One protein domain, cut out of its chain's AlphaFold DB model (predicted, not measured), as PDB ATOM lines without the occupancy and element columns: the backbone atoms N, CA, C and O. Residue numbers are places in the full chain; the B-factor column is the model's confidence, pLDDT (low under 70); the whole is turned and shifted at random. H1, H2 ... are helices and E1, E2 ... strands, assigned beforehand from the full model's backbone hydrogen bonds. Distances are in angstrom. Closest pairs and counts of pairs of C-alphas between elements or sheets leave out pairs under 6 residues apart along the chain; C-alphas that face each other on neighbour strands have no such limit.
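AT A GLANCE: This is residues 15 to 69 of the 160 residues of an uncharacterized protein of Methylocystis sp. (strain SC2) (UniProt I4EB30). What shape? A meander sheet, E1, E2, E3, antiparallel in turn, is crossed by H2, whose residues 56 to 67 stick out; H1 packs on E1 and E2. What size? The printed part has 55 residues, is mixed in class and only just loose, close to compact: radius of gyration of the C-alphas 12.2 A, spans 36 by 24 by 16 A.

IN THESE COORDINATES: Which strands? E1, residues 15 to 19, begins at C-alpha (-16.199, -19.773, 31.555); E2 is 22 to 27, E3 35 to 38. Which helices? H1 is 40 to 45; H2, 48 to 67, ends at C-alpha (8.233, -27.286, 41.283).

HOW THE PARTS SIT: Which strands pair? In hairpins, N 17 and O 24 are 2.9 A apart, N 25 and O 35 2.8 A. And helices? H2 runs across the strands, 72 degrees from E2 on the local plane. Within hydrogen-bond range is every O i to N i+4 pair in H2, 0 of 2 in H1, where O i to N i+3 has 2 of 3.

THE WHOLE: Any cut? The printed part has none. Low pLDDT? Residues 64 to 69 are under 70.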
ATOM      1  N   ARG A  15     -15.019 -19.376  32.313       96.44
ATOM      2  CA  ARG A  15     -16.199 -19.773  31.555       96.44
ATOM      3  C   ARG A  15     -15.946 -21.146  30.951       96.44
ATOM      4  O   ARG A  15     -14.928 -21.354  30.297       96.44
ATOM      5  N   ILE A  16     -16.882 -22.068  31.149       94.75
ATOM      6  CA  ILE A  16     -16.788 -23.426  30.609       94.75
ATOM      7  C   ILE A  16     -17.829 -23.596  29.507       94.75
ATOM      8  O   ILE A  16     -19.019 -23.349  29.704       94.75
ATOM      9  N   SER A  17     -17.381 -24.016  28.330       94.88
ATOM     10  CA  SER A  17     -18.232 -24.416  27.212       94.88
ATOM     11  C   SER A  17     -17.908 -25.850  26.788       94.88
ATOM     12  O   SER A  17     -16.908 -26.437  27.208       94.88
ATOM     13  N   ARG A  18     -18.804 -26.469  26.013       92.19
ATOM     14  CA  ARG A  18     -18.673 -27.861  25.564       92.19
ATOM     15  C   ARG A  18     -18.801 -27.918  24.048       92.19
ATOM     16  O   ARG A  18     -19.757 -27.382  23.497       92.19
ATOM     17  N   GLU A  19     -17.862 -28.597  23.401       91.81
ATOM     18  CA  GLU A  19     -17.840 -28.850  21.959       91.81
ATOM     19  C   GLU A  19     -17.625 -30.351  21.716       91.81
ATOM     20  O   GLU A  19     -16.497 -30.849  21.694       91.81
ATOM     21  N   GLY A  20     -18.723 -31.099  21.576       88.25
ATOM     22  CA  GLY A  20     -18.684 -32.558  21.438       88.25
ATOM     23  C   GLY A  20     -17.994 -33.227  22.632       88.25
ATOM     24  O   GLY A  20     -18.410 -33.074  23.781       88.25
ATOM     25  N   GLU A  21     -16.904 -33.947  22.368       90.38
ATOM     26  CA  GLU A  21     -16.102 -34.630  23.396       90.38
ATOM     27  C   GLU A  21     -15.203 -33.695  24.224       90.38
ATOM     28  O   GLU A  21     -14.487 -34.165  25.114       90.38
ATOM     29  N   TRP A  22     -15.202 -32.395  23.925       88.75
ATOM     30  CA  TRP A  22     -14.290 -31.424  24.519       88.75
ATOM     31  C   TRP A  22     -15.001 -30.484  25.487       88.75
ATOM     32  O   TRP A  22     -16.042 -29.910  25.166       88.75
ATOM     33  N   ALA A  23     -14.401 -30.274  26.653       91.19
ATOM     34  CA  ALA A  23     -14.683 -29.123  27.499       91.19
ATOM     35  C   ALA A  23     -13.648 -28.033  27.213       91.19
ATOM     36  O   ALA A  23     -12.446 -28.304  27.205       91.19
ATOM     37  N   ILE A  24     -14.112 -26.812  26.976       94.12
ATOM     38  CA  ILE A  24     -13.277 -25.637  26.732       94.12
ATOM     39  C   ILE A  24     -13.418 -24.730  27.944       94.12
ATOM     40  O   ILE A  24     -14.525 -24.320  28.285       94.12
ATOM     41  N   ILE A  25     -12.302 -24.448  28.605       95.25
ATOM     42  CA  ILE A  25     -12.249 -23.585  29.780       95.25
ATOM     43  C   ILE A  25     -11.498 -22.316  29.400       95.25
ATOM     44  O   ILE A  25     -10.315 -22.354  29.057       95.25
ATOM     45  N   GLU A  26     -12.199 -21.193  29.449       96.31
ATOM     46  CA  GLU A  26     -11.679 -19.867  29.140       96.31
ATOM     47  C   GLU A  26     -11.538 -19.075  30.437       96.31
ATOM     48  O   GLU A  26     -12.488 -18.982  31.208       96.31
ATOM     49  N   TYR A  27     -10.364 -18.495  30.685       95.50
ATOM     50  CA  TYR A  27     -10.154 -17.637  31.848       95.50
ATOM     51  C   TYR A  27     -10.753 -16.252  31.605       95.50
ATOM     52  O   TYR A  27     -10.672 -15.709  30.503       95.50
ATOM     53  N   ALA A  28     -11.305 -15.648  32.655       94.44
ATOM     54  CA  ALA A  28     -11.764 -14.263  32.636       94.44
ATOM     55  C   ALA A  28     -10.603 -13.274  32.411       94.44
ATOM     56  O   ALA A  28     -10.809 -12.209  31.831       94.44
ATOM     57  N   ASP A  29      -9.383 -13.626  32.843       92.12
ATOM     58  CA  ASP A  29      -8.152 -12.916  32.482       92.12
ATOM     59  C   ASP A  29      -7.729 -13.313  31.052       92.12
ATOM     60  O   ASP A  29      -7.243 -14.431  30.847       92.12
ATOM     61  N   PRO A  30      -7.839 -12.405  30.060       90.19
ATOM     62  CA  PRO A  30      -7.534 -12.709  28.664       90.19
ATOM     63  C   PRO A  30      -6.033 -12.902  28.408       90.19
ATOM     64  O   PRO A  30      -5.639 -13.229  27.290       90.19
ATOM     65  N   THR A  31      -5.174 -12.673  29.407       91.56
ATOM     66  CA  THR A  31      -3.737 -12.947  29.311       91.56
ATOM     67  C   THR A  31      -3.390 -14.404  29.608       91.56
ATOM     68  O   THR A  31      -2.233 -14.773  29.414       91.56
ATOM     69  N   ILE A  32      -4.342 -15.236  30.048       90.75
ATOM     70  CA  ILE A  32      -4.150 -16.661  30.358       90.75
ATOM     71  C   ILE A  32      -4.682 -17.524  29.204       90.75
ATOM     72  O   ILE A  32      -5.737 -17.248  28.637       90.75
ATOM     73  N   SER A  33      -3.945 -18.576  28.837       91.88
ATOM     74  CA  SER A  33      -4.367 -19.516  27.792       91.88
ATOM     75  C   SER A  33      -5.621 -20.285  28.207       91.88
ATOM     76  O   SER A  33      -5.709 -20.762  29.338       91.88
ATOM     77  N   SER A  34      -6.552 -20.484  27.272       91.81
ATOM     78  CA  SER A  34      -7.663 -21.420  27.462       91.81
ATOM     79  C   SER A  34      -7.164 -22.868  27.490       91.81
ATOM     80  O   SER A  34      -6.079 -23.185  26.987       91.81
ATOM     81  N   VAL A  35      -7.964 -23.752  28.089       90.94
ATOM     82  CA  VAL A  35      -7.683 -25.189  28.198       90.94
ATOM     83  C   VAL A  35      -8.767 -25.971  27.474       90.94
ATOM     84  O   VAL A  35      -9.951 -25.679  27.622       90.94
ATOM     85  N   ARG A  36      -8.370 -26.989  26.707       91.62
ATOM     86  CA  ARG A  36      -9.293 -27.945  26.087       91.62
ATOM     87  C   ARG A  36      -9.059 -29.324  26.691       91.62
ATOM     88  O   ARG A  36      -7.994 -29.903  26.497       91.62
ATOM     89  N   LEU A  37     -10.043 -29.842  27.420       86.88
ATOM     90  CA  LEU A  37     -10.002 -31.180  28.015       86.88
ATOM     91  C   LEU A  37     -10.852 -32.139  27.183       86.88
ATOM     92  O   LEU A  37     -12.032 -31.874  26.954       86.88
ATOM     93  N   ARG A  38     -10.277 -33.266  26.751       86.19
ATOM     94  CA  ARG A  38     -11.040 -34.335  26.095       86.19
ATOM     95  C   ARG A  38     -11.666 -35.229  27.161       86.19
ATOM     96  O   ARG A  38     -10.960 -35.992  27.809       86.19
ATOM     97  N   LEU A  39     -12.982 -35.135  27.335       82.44
ATOM     98  CA  LEU A  39     -13.740 -35.877  28.355       82.44
ATOM     99  C   LEU A  39     -14.596 -37.006  27.750       82.44
ATOM    100  O   LEU A  39     -15.274 -37.740  28.471       82.44
ATOM    101  N   GLY A  40     -14.565 -37.154  26.419       81.00
ATOM    102  CA  GLY A  40     -15.337 -38.160  25.693       81.00
ATOM    103  C   GLY A  40     -16.845 -37.932  25.813       81.00
ATOM    104  O   GLY A  40     -17.308 -36.847  26.168       81.00
ATOM    105  N   SER A  41     -17.634 -38.980  25.576       79.75
ATOM    106  CA  SER A  41     -19.103 -38.931  25.673       79.75
ATOM    107  C   SER A  41     -19.637 -38.622  27.083       79.75
ATOM    108  O   SER A  41     -20.834 -38.407  27.257       79.75
ATOM    109  N   GLY A  42     -18.778 -38.626  28.109       73.69
ATOM    110  CA  GLY A  42     -19.129 -38.248  29.480       73.69
ATOM    111  C   GLY A  42     -19.243 -36.737  29.702       73.69
ATOM    112  O   GLY A  42     -19.885 -36.326  30.667       73.69
ATOM    113  N   ASN A  43     -18.684 -35.919  28.800       81.00
ATOM    114  CA  ASN A  43     -18.614 -34.457  28.911       81.00
ATOM    115  C   ASN A  43     -19.976 -33.792  29.180       81.00
ATOM    116  O   ASN A  43     -20.103 -32.928  30.048       81.00
ATOM    117  N   GLU A  44     -21.019 -34.233  28.468       79.00
ATOM    118  CA  GLU A  44     -22.372 -33.671  28.583       79.00
ATOM    119  C   GLU A  44     -22.993 -33.873  29.971       79.00
ATOM    120  O   GLU A  44     -23.850 -33.097  30.385       79.00
ATOM    121  N   LYS A  45     -22.564 -34.908  30.700       82.69
ATOM    122  CA  LYS A  45     -23.102 -35.257  32.023       82.69
ATOM    123  C   LYS A  45     -22.284 -34.672  33.170       82.69
ATOM    124  O   LYS A  45     -22.733 -34.711  34.315       82.69
ATOM    125  N   MET A  46     -21.084 -34.168  32.890       85.19
ATOM    126  CA  MET A  46     -20.232 -33.562  33.906       85.19
ATOM    127  C   MET A  46     -20.707 -32.147  34.211       85.19
ATOM    128  O   MET A  46     -21.024 -31.380  33.304       85.19
ATOM    129  N   THR A  47     -20.731 -31.784  35.488       91.38
ATOM    130  CA  THR A  47     -21.009 -30.409  35.909       91.38
ATOM    131  C   THR A  47     -19.792 -29.523  35.663       91.38
ATOM    132  O   THR A  47     -18.656 -29.999  35.677       91.38
ATOM    133  N   ASP A  48     -20.007 -28.219  35.495       90.50
ATOM    134  CA  ASP A  48     -18.913 -27.245  35.365       90.50
ATOM    135  C   ASP A  48     -17.959 -27.308  36.566       90.50
ATOM    136  O   ASP A  48     -16.747 -27.257  36.395       90.50
ATOM    137  N   ALA A  49     -18.489 -27.537  37.773       86.69
ATOM    138  CA  ALA A  49     -17.685 -27.735  38.976       86.69
ATOM    139  C   ALA A  49     -16.774 -28.973  38.890       86.69
ATOM    140  O   ALA A  49     -15.626 -28.916  39.321       86.69
ATOM    141  N   ALA A  50     -17.252 -30.084  38.315       81.31
ATOM    142  CA  ALA A  50     -16.440 -31.286  38.123       81.31
ATOM    143  C   ALA A  50     -15.358 -31.087  37.049       81.31
ATOM    144  O   ALA A  50     -14.234 -31.555  37.214       81.31
ATOM    145  N   ILE A  51     -15.681 -30.368  35.970       85.88
ATOM    146  CA  ILE A  51     -14.720 -30.015  34.915       85.88
ATOM    147  C   ILE A  51     -13.640 -29.076  35.470       85.88
ATOM    148  O   ILE A  51     -12.456 -29.294  35.224       85.88
ATOM    149  N   LEU A  52     -14.029 -28.076  36.266       90.44
ATOM    150  CA  LEU A  52     -13.096 -27.167  36.927       90.44
ATOM    151  C   LEU A  52     -12.209 -27.893  37.943       90.44
ATOM    152  O   LEU A  52     -11.006 -27.660  37.973       90.44
ATOM    153  N   ALA A  53     -12.768 -28.806  38.741       84.88
ATOM    154  CA  ALA A  53     -11.978 -29.616  39.667       84.88
ATOM    155  C   ALA A  53     -10.934 -30.466  38.927       84.88
ATOM    156  O   ALA A  53      -9.795 -30.567  39.377       84.88
ATOM    157  N   LEU A  54     -11.294 -31.035  37.772       84.88
ATOM    158  CA  LEU A  54     -10.366 -31.794  36.934       84.88
ATOM    159  C   LEU A  54      -9.264 -30.909  36.332       84.88
ATOM    160  O   LEU A  54      -8.103 -31.320  36.304       84.88
ATOM    161  N   LEU A  55      -9.607 -29.699  35.878       87.38
ATOM    162  CA  LEU A  55      -8.622 -28.705  35.449       87.38
ATOM    163  C   LEU A  55      -7.645 -28.389  36.582       87.38
ATOM    164  O   LEU A  55      -6.441 -28.519  36.389       87.38
ATOM    165  N   ASN A  56      -8.160 -27.999  37.746       85.50
ATOM    166  CA  ASN A  56      -7.347 -27.601  38.891       85.50
ATOM    167  C   ASN A  56      -6.432 -28.737  39.347       85.50
ATOM    168  O   ASN A  56      -5.239 -28.515  39.494       85.50
ATOM    169  N   LEU A  57      -6.942 -29.970  39.424       83.50
ATOM    170  CA  LEU A  57      -6.125 -31.150  39.714       83.50
ATOM    171  C   LEU A  57      -4.997 -31.347  38.686       83.50
ATOM    172  O   LEU A  57      -3.879 -31.706  39.046       83.50
ATOM    173  N   THR A  58      -5.287 -31.123  37.402       81.44
ATOM    174  CA  THR A  58      -4.290 -31.232  36.327       81.44
ATOM    175  C   THR A  58      -3.225 -30.147  36.450       81.44
ATOM    176  O   THR A  58      -2.042 -30.433  36.276       81.44
ATOM    177  N   VAL A  59      -3.632 -28.913  36.753       84.50
ATOM    178  CA  VAL A  59      -2.715 -27.790  36.967       84.50
ATOM    179  C   VAL A  59      -1.848 -28.030  38.196       84.50
ATOM    180  O   VAL A  59      -0.636 -27.922  38.084       84.50
ATOM    181  N   ASP A  60      -2.430 -28.444  39.320       79.75
ATOM    182  CA  ASP A  60      -1.690 -28.713  40.555       79.75
ATOM    183  C   ASP A  60      -0.655 -29.828  40.348       79.75
ATOM    184  O   ASP A  60       0.494 -29.689  40.755       79.75
ATOM    185  N   ALA A  61      -1.014 -30.901  39.633       73.88
ATOM    186  CA  ALA A  61      -0.067 -31.962  39.286       73.88
ATOM    187  C   ALA A  61       1.061 -31.461  38.362       73.88
ATOM    188  O   ALA A  61       2.217 -31.854  38.512       73.88
ATOM    189  N   GLN A  62       0.750 -30.586  37.401       71.75
ATOM    190  CA  GLN A  62       1.758 -29.971  36.532       71.75
ATOM    191  C   GLN A  62       2.667 -29.002  37.290       71.75
ATOM    192  O   GLN A  62       3.869 -28.958  37.008       71.75
ATOM    193  N   ASP A  63       2.115 -28.238  38.225       74.88
ATOM    194  CA  ASP A  63       2.845 -27.308  39.078       74.88
ATOM    195  C   ASP A  63       3.725 -28.068  40.067       74.88
ATOM    196  O   ASP A  63       4.874 -27.686  40.254       74.88
ATOM    197  N   GLU A  64       3.264 -29.195  40.614       68.19
ATOM    198  CA  GLU A  64       4.067 -30.077  41.465       68.19
ATOM    199  C   GLU A  64       5.235 -30.699  40.685       68.19
ATOM    200  O   GLU A  64       6.378 -30.630  41.135       68.19
ATOM    201  N   ILE A  65       4.994 -31.208  39.471       63.81
ATOM    202  CA  ILE A  65       6.062 -31.698  38.579       63.81
ATOM    203  C   ILE A  65       7.041 -30.569  38.225       63.81
ATOM    204  O   ILE A  65       8.252 -30.785  38.197       63.81
ATOM    205  N   SER A  66       6.536 -29.359  37.969       63.38
ATOM    206  CA  SER A  66       7.369 -28.199  37.632       63.38
ATOM    207  C   SER A  66       8.201 -27.731  38.832       63.38
ATOM    208  O   SER A  66       9.384 -27.443  38.672       63.38
ATOM    209  N   ALA A  67       7.607 -27.697  40.028       62.19
ATOM    210  CA  ALA A  67       8.233 -27.286  41.283       62.19
ATOM    211  C   ALA A  67       9.263 -28.304  41.792       62.19
ATOM    212  O   ALA A  67      10.230 -27.922  42.446       62.19
ATOM    213  N   GLN A  68       9.077 -29.587  41.473       55.84
ATOM    214  CA  GLN A  68      10.045 -30.649  41.751       55.84
ATOM    215  C   GLN A  68      11.146 -30.748  40.682       55.84
ATOM    216  O   GLN A  68      12.128 -31.463  40.883       55.84
ATOM    217  N   SER A  69      11.024 -30.040  39.552       53.97
ATOM    218  CA  SER A  69      12.066 -30.014  38.527       53.97
ATOM    219  C   SER A  69      13.105 -28.936  38.861       53.97
ATOM    220  O   SER A  69      12.831 -27.740  38.808       53.97
TER     221      SER A  69